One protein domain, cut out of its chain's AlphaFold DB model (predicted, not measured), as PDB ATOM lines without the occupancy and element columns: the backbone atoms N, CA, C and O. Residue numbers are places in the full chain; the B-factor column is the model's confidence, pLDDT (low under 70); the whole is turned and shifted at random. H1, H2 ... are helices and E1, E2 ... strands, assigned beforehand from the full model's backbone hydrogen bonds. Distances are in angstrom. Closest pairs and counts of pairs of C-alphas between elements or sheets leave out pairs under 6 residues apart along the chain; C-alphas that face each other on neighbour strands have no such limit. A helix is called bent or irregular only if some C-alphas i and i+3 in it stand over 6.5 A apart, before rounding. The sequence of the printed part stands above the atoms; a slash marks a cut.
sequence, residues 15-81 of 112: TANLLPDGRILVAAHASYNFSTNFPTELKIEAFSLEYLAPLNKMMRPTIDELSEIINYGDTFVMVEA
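AT A GLANCE: This is residues 15 to 81 of the 112 residues of a protein of Artemisia annua (UniProt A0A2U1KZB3). With little regular structure, the model is an open V: the meander E1 E2 E3, each strand the antiparallel neighbour of the one before, makes one arm, the hairpin E4 and E5 the other, with short helix H1 at the corner. The 67 printed residues, 25 in named elements, are of mixed class, in chain order E1 E2 E3 H1 E4 E5. The whole is extended, radius of gyration of the C-alphas 18.9 A, and spans 55 by 35 by 14 A.

IN THESE COORDINATES: E1, residues 15 to 18, begins at C-alpha 15 (235.000, 257.352, 292.854). E2 is residues 24 to 28, 13.3 A long, and E3 45 to 47. H1 is 54 to 59, E4 63 to 66, and E5 78 to 80, ending at (232.608, 286.225, 307.493).

HOW THE PARTS SIT: N 17 and O 25 of E1 and E2 are 2.9 A apart; N 26 and O 45 of E2 and E3, 2.8 A. H1 is irregular, C-alphas 55 and 58 being 7.4 A apart, with 0 of 2 O i to N i+4 and 2 of 3 O i to N i+3 pairs within hydrogen-bond range; it is not on the sheet E1 E2 E3. In the hairpin E4 and E5, N 64 and O 79 are 2.9 A apart.

THE WHOLE: The farthest C-alphas, Ser 35 and Thr 75, are 56.0 A apart. The printed part has no cut; links E2 to E3 and E4 to E5 are long. Residue 30 is under pLDDT 70.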
ATOM      1  N   THR A  15     235.104 255.902 292.982       89.50
ATOM      2  CA  THR A  15     235.000 257.352 292.854       89.50
ATOM      3  C   THR A  15     235.320 258.025 294.188       89.50
ATOM      4  O   THR A  15     235.099 257.449 295.256       89.50
ATOM      5  N   ALA A  16     235.849 259.245 294.114       90.56
ATOM      6  CA  ALA A  16     236.102 260.096 295.266       90.56
ATOM      7  C   ALA A  16     235.698 261.534 294.925       90.56
ATOM      8  O   ALA A  16     236.167 262.077 293.921       90.56
ATOM      9  N   ASN A  17     234.838 262.143 295.741       91.12
ATOM     10  CA  ASN A  17     234.322 263.493 295.507       91.12
ATOM     11  C   ASN A  17     234.392 264.337 296.783       91.12
ATOM     12  O   ASN A  17     234.135 263.842 297.878       91.12
ATOM     13  N   LEU A  18     234.745 265.614 296.629       90.81
ATOM     14  CA  LEU A  18     234.736 266.588 297.719       90.81
ATOM     15  C   LEU A  18     233.286 266.949 298.066       90.81
ATOM     16  O   LEU A  18     232.498 267.260 297.173       90.81
ATOM     17  N   LEU A  19     232.949 266.902 299.351       91.25
ATOM     18  CA  LEU A  19     231.670 267.353 299.884       91.25
ATOM     19  C   LEU A  19     231.740 268.837 300.284       91.25
ATOM     20  O   LEU A  19     232.823 269.318 300.626       91.25
ATOM     21  N   PRO A  20     230.602 269.559 300.307       89.00
ATOM     22  CA  PRO A  20     230.562 270.973 300.702       89.00
ATOM     23  C   PRO A  20     231.068 271.252 302.122       89.00
ATOM     24  O   PRO A  20     231.550 272.342 302.401       89.00
ATOM     25  N   ASP A  21     231.000 270.264 303.017       89.94
ATOM     26  CA  ASP A  21     231.516 270.357 304.389       89.94
ATOM     27  C   ASP A  21     233.025 270.059 304.505       89.94
ATOM     28  O   ASP A  21     233.567 269.955 305.607       89.94
ATOM     29  N   GLY A  22     233.709 269.892 303.369       89.75
ATOM     30  CA  GLY A  22     235.143 269.648 303.286       89.75
ATOM     31  C   GLY A  22     235.561 268.189 303.473       89.75
ATOM     32  O   GLY A  22     236.764 267.913 303.444       89.75
ATOM     33  N   ARG A  23     234.627 267.246 303.665       93.69
ATOM     34  CA  ARG A  23     234.934 265.802 303.694       93.69
ATOM     35  C   ARG A  23     235.092 265.233 302.285       93.69
ATOM     36  O   ARG A  23     234.643 265.819 301.305       93.69
ATOM     37  N   ILE A  24     235.701 264.054 302.176       92.00
ATOM     38  CA  ILE A  24     235.845 263.339 300.901       92.00
ATOM     39  C   ILE A  24     234.928 262.120 300.911       92.00
ATOM     40  O   ILE A  24     235.160 261.177 301.664       92.00
ATOM     41  N   LEU A  25     233.902 262.122 300.066       92.44
ATOM     42  CA  LEU A  25     233.042 260.967 299.837       92.44
ATOM     43  C   LEU A  25     233.776 259.942 298.978       92.44
ATOM     44  O   LEU A  25     234.244 260.281 297.893       92.44
ATOM     45  N   VAL A  26     233.826 258.692 299.426       91.75
ATOM     46  CA  VAL A  26     234.459 257.581 298.717       91.75
ATOM     47  C   VAL A  26     233.454 256.450 298.538       91.75
ATOM     48  O   VAL A  26     232.843 255.969 299.496       91.75
ATOM     49  N   ALA A  27     233.297 256.007 297.295       89.06
ATOM     50  CA  ALA A  27     232.407 254.914 296.921       89.06
ATOM     51  C   ALA A  27     233.051 254.059 295.825       89.06
ATOM     52  O   ALA A  27     233.937 254.521 295.108       89.06
ATOM     53  N   ALA A  28     232.620 252.809 295.680       84.06
ATOM     54  CA  ALA A  28     233.040 251.950 294.577       84.06
ATOM     55  C   ALA A  28     231.963 250.914 294.269       84.06
ATOM     56  O   ALA A  28     231.320 250.420 295.192       84.06
ATOM     57  N   HIS A  29     231.787 250.569 292.993       78.69
ATOM     58  CA  HIS A  29     230.935 249.444 292.606       78.69
ATOM     59  C   HIS A  29     231.297 248.894 291.219       78.69
ATOM     60  O   HIS A  29     231.135 249.582 290.212       78.69
ATOM     61  N   ALA A  30     231.728 247.632 291.144       68.88
ATOM     62  CA  ALA A  30     232.251 247.029 289.913       68.88
ATOM     63  C   ALA A  30     231.372 245.924 289.285       68.88
ATOM     64  O   ALA A  30     231.858 245.226 288.403       68.88
ATOM     65  N   SER A  31     230.088 245.820 289.663       73.88
ATOM     66  CA  SER A  31     229.097 244.736 289.400       73.88
ATOM     67  C   SER A  31     228.744 244.017 290.703       73.88
ATOM     68  O   SER A  31     229.579 243.951 291.598       73.88
ATOM     69  N   TYR A  32     227.524 243.481 290.819       82.94
ATOM     70  CA  TYR A  32     227.060 242.735 291.994       82.94
ATOM     71  C   TYR A  32     227.620 241.305 291.987       82.94
ATOM     72  O   TYR A  32     226.970 240.373 291.517       82.94
ATOM     73  N   ASN A  33     228.846 241.135 292.475       85.00
ATOM     74  CA  ASN A  33     229.494 239.841 292.629       85.00
ATOM     75  C   ASN A  33     230.095 239.713 294.035       85.00
ATOM     76  O   ASN A  33     231.103 240.331 294.373       85.00
ATOM     77  N   PHE A  34     229.470 238.867 294.849       86.62
ATOM     78  CA  PHE A  34     229.829 238.659 296.251       86.62
ATOM     79  C   PHE A  34     230.715 237.423 296.473       86.62
ATOM     80  O   PHE A  34     231.085 237.136 297.605       86.62
ATOM     81  N   SER A  35     231.086 236.706 295.405       89.38
ATOM     82  CA  SER A  35     231.814 235.428 295.474       89.38
ATOM     83  C   SER A  35     233.290 235.544 295.066       89.38
ATOM     84  O   SER A  35     233.886 234.567 294.620       89.38
ATOM     85  N   THR A  36     233.889 236.735 295.159       86.81
ATOM     86  CA  THR A  36     235.293 236.988 294.776       86.81
ATOM     87  C   THR A  36     236.140 237.401 295.983       86.81
ATOM     88  O   THR A  36     235.599 237.712 297.039       86.81
ATOM     89  N   ASN A  37     237.469 237.467 295.819       85.44
ATOM     90  CA  ASN A  37     238.395 237.925 296.869       85.44
ATOM     91  C   ASN A  37     238.118 239.365 297.346       85.44
ATOM     92  O   ASN A  37     238.498 239.726 298.456       85.44
ATOM     93  N   PHE A  38     237.464 240.178 296.509       83.00
ATOM     94  CA  PHE A  38     237.005 241.524 296.839       83.00
ATOM     95  C   PHE A  38     235.511 241.613 296.510       83.00
ATOM     96  O   PHE A  38     235.152 242.081 295.423       83.00
ATOM     97  N   PRO A  39     234.638 241.096 297.394       85.56
ATOM     98  CA  PRO A  39     233.206 241.080 297.144       85.56
ATOM     99  C   PRO A  39     232.664 242.505 297.026       85.56
ATOM    100  O   PRO A  39     233.229 243.458 297.567       85.56
ATOM    101  N   THR A  40     231.553 242.649 296.311       84.62
ATOM    102  CA  THR A  40     230.876 243.937 296.171       84.62
ATOM    103  C   THR A  40     230.495 244.511 297.531       84.62
ATOM    104  O   THR A  40     229.665 243.946 298.236       84.62
ATOM    105  N   GLU A  41     231.036 245.683 297.856       80.94
ATOM    106  CA  GLU A  41     230.678 246.424 299.062       80.94
ATOM    107  C   GLU A  41     229.923 247.701 298.678       80.94
ATOM    108  O   GLU A  41     230.475 248.602 298.047       80.94
ATOM    109  N   LEU A  42     228.655 247.799 299.085       86.62
ATOM    110  CA  LEU A  42     227.796 248.959 298.794       86.62
ATOM    111  C   LEU A  42     227.932 250.087 299.822       86.62
ATOM    112  O   LEU A  42     227.274 251.119 299.704       86.62
ATOM    113  N   LYS A  43     228.784 249.907 300.838       89.62
ATOM    114  CA  LYS A  43     229.056 250.948 301.828       89.62
ATOM    115  C   LYS A  43     229.712 252.144 301.164       89.62
ATOM    116  O   LYS A  43     230.677 252.007 300.411       89.62
ATOM    117  N   ILE A  44     229.254 253.325 301.536       91.00
ATOM    118  CA  ILE A  44     229.865 254.598 301.178       91.00
ATOM    119  C   ILE A  44     230.522 255.150 302.442       91.00
ATOM    120  O   ILE A  44     229.937 255.086 303.521       91.00
ATOM    121  N   GLU A  45     231.744 255.658 302.320       92.69
ATOM    122  CA  GLU A  45     232.492 256.238 303.439       92.69
ATOM    123  C   GLU A  45     232.764 257.719 303.162       92.69
ATOM    124  O   GLU A  45     232.946 258.122 302.014       92.69
ATOM    125  N   ALA A  46     232.806 258.538 304.211       93.44
ATOM    126  CA  ALA A  46     233.229 259.930 304.124       93.44
ATOM    127  C   ALA A  46     234.486 260.126 304.974       93.44
ATOM    128  O   ALA A  46     234.461 259.935 306.190       93.44
ATOM    129  N   PHE A  47     235.587 260.505 304.333       92.69
ATOM    130  CA  PHE A  47     236.859 260.749 304.992       92.69
ATOM    131  C   PHE A  47     236.918 262.179 305.534       92.69
ATOM    132  O   PHE A  47     236.708 263.139 304.787       92.69
ATOM    133  N   SER A  48     237.204 262.320 306.829       92.56
ATOM    134  CA  SER A  48     237.372 263.612 307.500       92.56
ATOM    135  C   SER A  48     238.849 263.875 307.759       92.56
ATOM    136  O   SER A  48     239.504 263.110 308.463       92.56
ATOM    137  N   LEU A  49     239.366 264.960 307.191       90.62
ATOM    138  CA  LEU A  49     240.765 265.359 307.327       90.62
ATOM    139  C   LEU A  49     241.011 266.158 308.616       90.62
ATOM    140  O   LEU A  49     240.076 266.622 309.269       90.62
ATOM    141  N   GLU A  50     242.285 266.321 308.977       90.50
ATOM    142  CA  GLU A  50     242.726 266.957 310.229       90.50
ATOM    143  C   GLU A  50     242.216 268.399 310.387       90.50
ATOM    144  O   GLU A  50     241.843 268.810 311.484       90.50
ATOM    145  N   TYR A  51     242.076 269.151 309.291       88.38
ATOM    146  CA  TYR A  51     241.501 270.502 309.320       88.38
ATOM    147  C   TYR A  51     240.019 270.536 309.751       88.38
ATOM    148  O   TYR A  51     239.505 271.596 310.097       88.38
ATOM    149  N   LEU A  52     239.318 269.394 309.766       91.81
ATOM    150  CA  LEU A  52     237.950 269.275 310.286       91.81
ATOM    151  C   LEU A  52     237.885 268.786 311.738       91.81
ATOM    152  O   LEU A  52     236.780 268.679 312.279       91.81
ATOM    153  N   ALA A  53     239.026 268.483 312.366       91.69
ATOM    154  CA  ALA A  53     239.069 267.995 313.737       91.69
ATOM    155  C   ALA A  53     238.380 268.980 314.704       91.69
ATOM    156  O   ALA A  53     238.476 270.194 314.508       91.69
ATOM    157  N   PRO A  54     237.728 268.497 315.782       90.75
ATOM    158  CA  PRO A  54     237.036 269.365 316.739       90.75
ATOM    159  C   PRO A  54     237.923 270.470 317.327       90.75
ATOM    160  O   PRO A  54     237.444 271.576 317.556       90.75
ATOM    161  N   LEU A  55     239.218 270.191 317.507       90.19
ATOM    162  CA  LEU A  55     240.208 271.137 318.026       90.19
ATOM    163  C   LEU A  55     240.439 272.322 317.071       90.19
ATOM    164  O   LEU A  55     240.742 273.422 317.518       90.19
ATOM    165  N   ASN A  56     240.230 272.111 315.771       87.56
ATOM    166  CA  ASN A  56     240.377 273.123 314.726       87.56
ATOM    167  C   ASN A  56     239.051 273.826 314.407       87.56
ATOM    168  O   ASN A  56     239.000 274.645 313.494       87.56
ATOM    169  N   LYS A  57     237.963 273.540 315.141       85.81
ATOM    170  CA  LYS A  57     236.639 274.131 314.881       85.81
ATOM    171  C   LYS A  57     236.676 275.661 314.888       85.81
ATOM    172  O   LYS A  57     236.026 276.257 314.038       85.81
ATOM    173  N   MET A  58     237.457 276.253 315.791       83.06
ATOM    174  CA  MET A  58     237.624 277.707 315.926       83.06
ATOM    175  C   MET A  58     238.506 278.333 314.838       83.06
ATOM    176  O   MET A  58     238.622 279.546 314.807       83.06
ATOM    177  N   MET A  59     239.156 277.533 313.987       82.81
ATOM    178  CA  MET A  59     239.974 278.006 312.859       82.81
ATOM    179  C   MET A  59     239.228 277.894 311.522       82.81
ATOM    180  O   MET A  59     239.788 278.220 310.477       82.81
ATOM    181  N   ARG A  60     237.995 277.368 311.528       83.81
ATOM    182  CA  ARG A  60     237.198 277.211 310.311       83.81
ATOM    183  C   ARG A  60     236.382 278.484 310.084       83.81
ATOM    184  O   ARG A  60     235.516 278.760 310.915       83.81
ATOM    185  N   PRO A  61     236.623 279.212 308.983       83.25
ATOM    186  CA  PRO A  61     235.850 280.403 308.667       83.25
ATOM    187  C   PRO A  61     234.384 280.021 308.445       83.25
ATOM    188  O   PRO A  61     234.089 278.953 307.893       83.25
ATOM    189  N   THR A  62     233.473 280.891 308.870       85.19
ATOM    190  CA  THR A  62     232.035 280.745 308.613       85.19
ATOM    191  C   THR A  62     231.593 281.877 307.707       85.19
ATOM    192  O   THR A  62     231.810 283.041 308.015       85.19
ATOM    193  N   ILE A  63     230.997 281.526 306.574       85.38
ATOM    194  CA  ILE A  63     230.445 282.496 305.633       85.38
ATOM    195  C   ILE A  63     229.029 282.822 306.104       85.38
ATOM    196  O   ILE A  63     228.190 281.921 306.119       85.38
ATOM    197  N   ASP A  64     228.785 284.077 306.473       86.88
ATOM    198  CA  ASP A  64     227.471 284.560 306.912       86.88
ATOM    199  C   ASP A  64     226.641 285.053 305.725       86.88
ATOM    200  O   ASP A  64     225.474 284.691 305.577       86.88
ATOM    201  N   GLU A  65     227.263 285.822 304.826       86.75
ATOM    202  CA  GLU A  65     226.585 286.372 303.654       86.75
ATOM    203  C   GLU A  65     227.396 286.145 302.375       86.75
ATOM    204  O   GLU A  65     228.610 286.379 302.318       86.75
ATOM    205  N   LEU A  66     226.696 285.691 301.330       86.94
ATOM    206  CA  LEU A  66     227.219 285.493 299.982       86.94
ATOM    207  C   LEU A  66     226.109 285.743 298.951       86.94
ATOM    208  O   LEU A  66     224.957 285.354 299.147       86.94
ATOM    209  N   SER A  67     226.465 286.363 297.825       87.00
ATOM    210  CA  SER A  67     225.570 286.515 296.675       87.00
ATOM    211  C   SER A  67     225.198 285.154 296.074       87.00
ATOM    212  O   SER A  67     226.073 284.370 295.715       87.00
ATOM    213  N   GLU A  68     223.900 284.889 295.919       86.56
ATOM    214  CA  GLU A  68     223.385 283.609 295.402       86.56
ATOM    215  C   GLU A  68     223.753 283.366 293.930       86.56
ATOM    216  O   GLU A  68     224.043 282.240 293.522       86.56
ATOM    217  N   ILE A  69     223.770 284.432 293.127       88.75
ATOM    218  CA  ILE A  69     224.099 284.393 291.703       88.75
ATOM    219  C   ILE A  69     225.222 285.393 291.449       88.75
ATOM    220  O   ILE A  69     225.115 286.565 291.804       88.75
ATOM    221  N   ILE A  70     226.291 284.919 290.813       88.75
ATOM    222  CA  ILE A  70     227.444 285.719 290.399       88.75
ATOM    223  C   ILE A  70     227.695 285.401 288.927       88.75
ATOM    224  O   ILE A  70     227.789 284.224 288.560       88.75
ATOM    225  N   ASN A  71     227.798 286.421 288.079       90.31
ATOM    226  CA  ASN A  71     228.105 286.224 286.669       90.31
ATOM    227  C   ASN A  71     229.611 286.276 286.425       90.31
ATOM    228  O   ASN A  71     230.411 286.757 287.229       90.31
ATOM    229  N   TYR A  72     230.013 285.758 285.270       89.62
ATOM    230  CA  TYR A  72     231.402 285.834 284.855       89.62
ATOM    231  C   TYR A  72     231.853 287.297 284.728       89.62
ATOM    232  O   TYR A  72     231.267 288.064 283.969       89.62
ATOM    233  N   GLY A  73     232.931 287.646 285.434       90.62
ATOM    234  CA  GLY A  73     233.487 289.001 285.468       90.62
ATOM    235  C   GLY A  73     232.953 289.877 286.603       90.62
ATOM    236  O   GLY A  73     233.508 290.951 286.829       90.62
ATOM    237  N   ASP A  74     231.942 289.419 287.344       90.12
ATOM    238  CA  ASP A  74     231.410 290.161 288.481       90.12
ATOM    239  C   ASP A  74     232.391 290.152 289.660       90.12
ATOM    240  O   ASP A  74     233.100 289.177 289.927       90.12
ATOM    241  N   THR A  75     232.387 291.252 290.411       88.50
ATOM    242  CA  THR A  75     232.963 291.289 291.757       88.50
ATOM    243  C   THR A  75     231.864 290.938 292.751       88.50
ATOM    244  O   THR A  75     230.767 291.485 292.670       88.50
ATOM    245  N   PHE A  76     232.155 290.051 293.698       85.25
ATOM    246  CA  PHE A  76     231.246 289.699 294.786       85.25
ATOM    247  C   PHE A  76     231.904 289.989 296.136       85.25
ATOM    248  O   PHE A  76     233.132 290.013 296.248       85.25
ATOM    249  N   VAL A  77     231.076 290.214 297.153       84.81
ATOM    250  CA  VAL A  77     231.512 290.448 298.533       84.81
ATOM    251  C   VAL A  77     231.113 289.240 299.372       84.81
ATOM    252  O   VAL A  77     230.016 288.708 299.220       84.81
ATOM    253  N   MET A  78     232.032 288.809 300.229       83.00
ATOM    254  CA  MET A  78     231.831 287.744 301.206       83.00
ATOM    255  C   MET A  78     231.896 288.359 302.592       83.00
ATOM    256  O   MET A  78     232.855 289.081 302.878       83.00
ATOM    257  N   VAL A  79     230.924 288.045 303.442       83.94
ATOM    258  CA  VAL A  79     230.961 288.428 304.856       83.94
ATOM    259  C   VAL A  79     231.242 287.182 305.683       83.94
ATOM    260  O   VAL A  79     230.578 286.156 305.533       83.94
ATOM    261  N   GLU A  80     232.267 287.262 306.524       78.69
ATOM    262  CA  GLU A  80     232.608 286.225 307.493       78.69
ATOM    263  C   GLU A  80     231.914 286.531 308.825       78.69
ATOM    264  O   GLU A  80     231.864 287.690 309.240       78.69
ATOM    265  N   ALA A  81     231.380 285.503 309.486       73.50
ATOM    266  CA  ALA A  81     230.836 285.634 310.833       73.50
ATOM    267  C   ALA A  81     231.966 285.955 311.836       73.50
ATOM    268  O   ALA A  81     233.057 285.396 311.735       73.50
TER     269      ALA A  81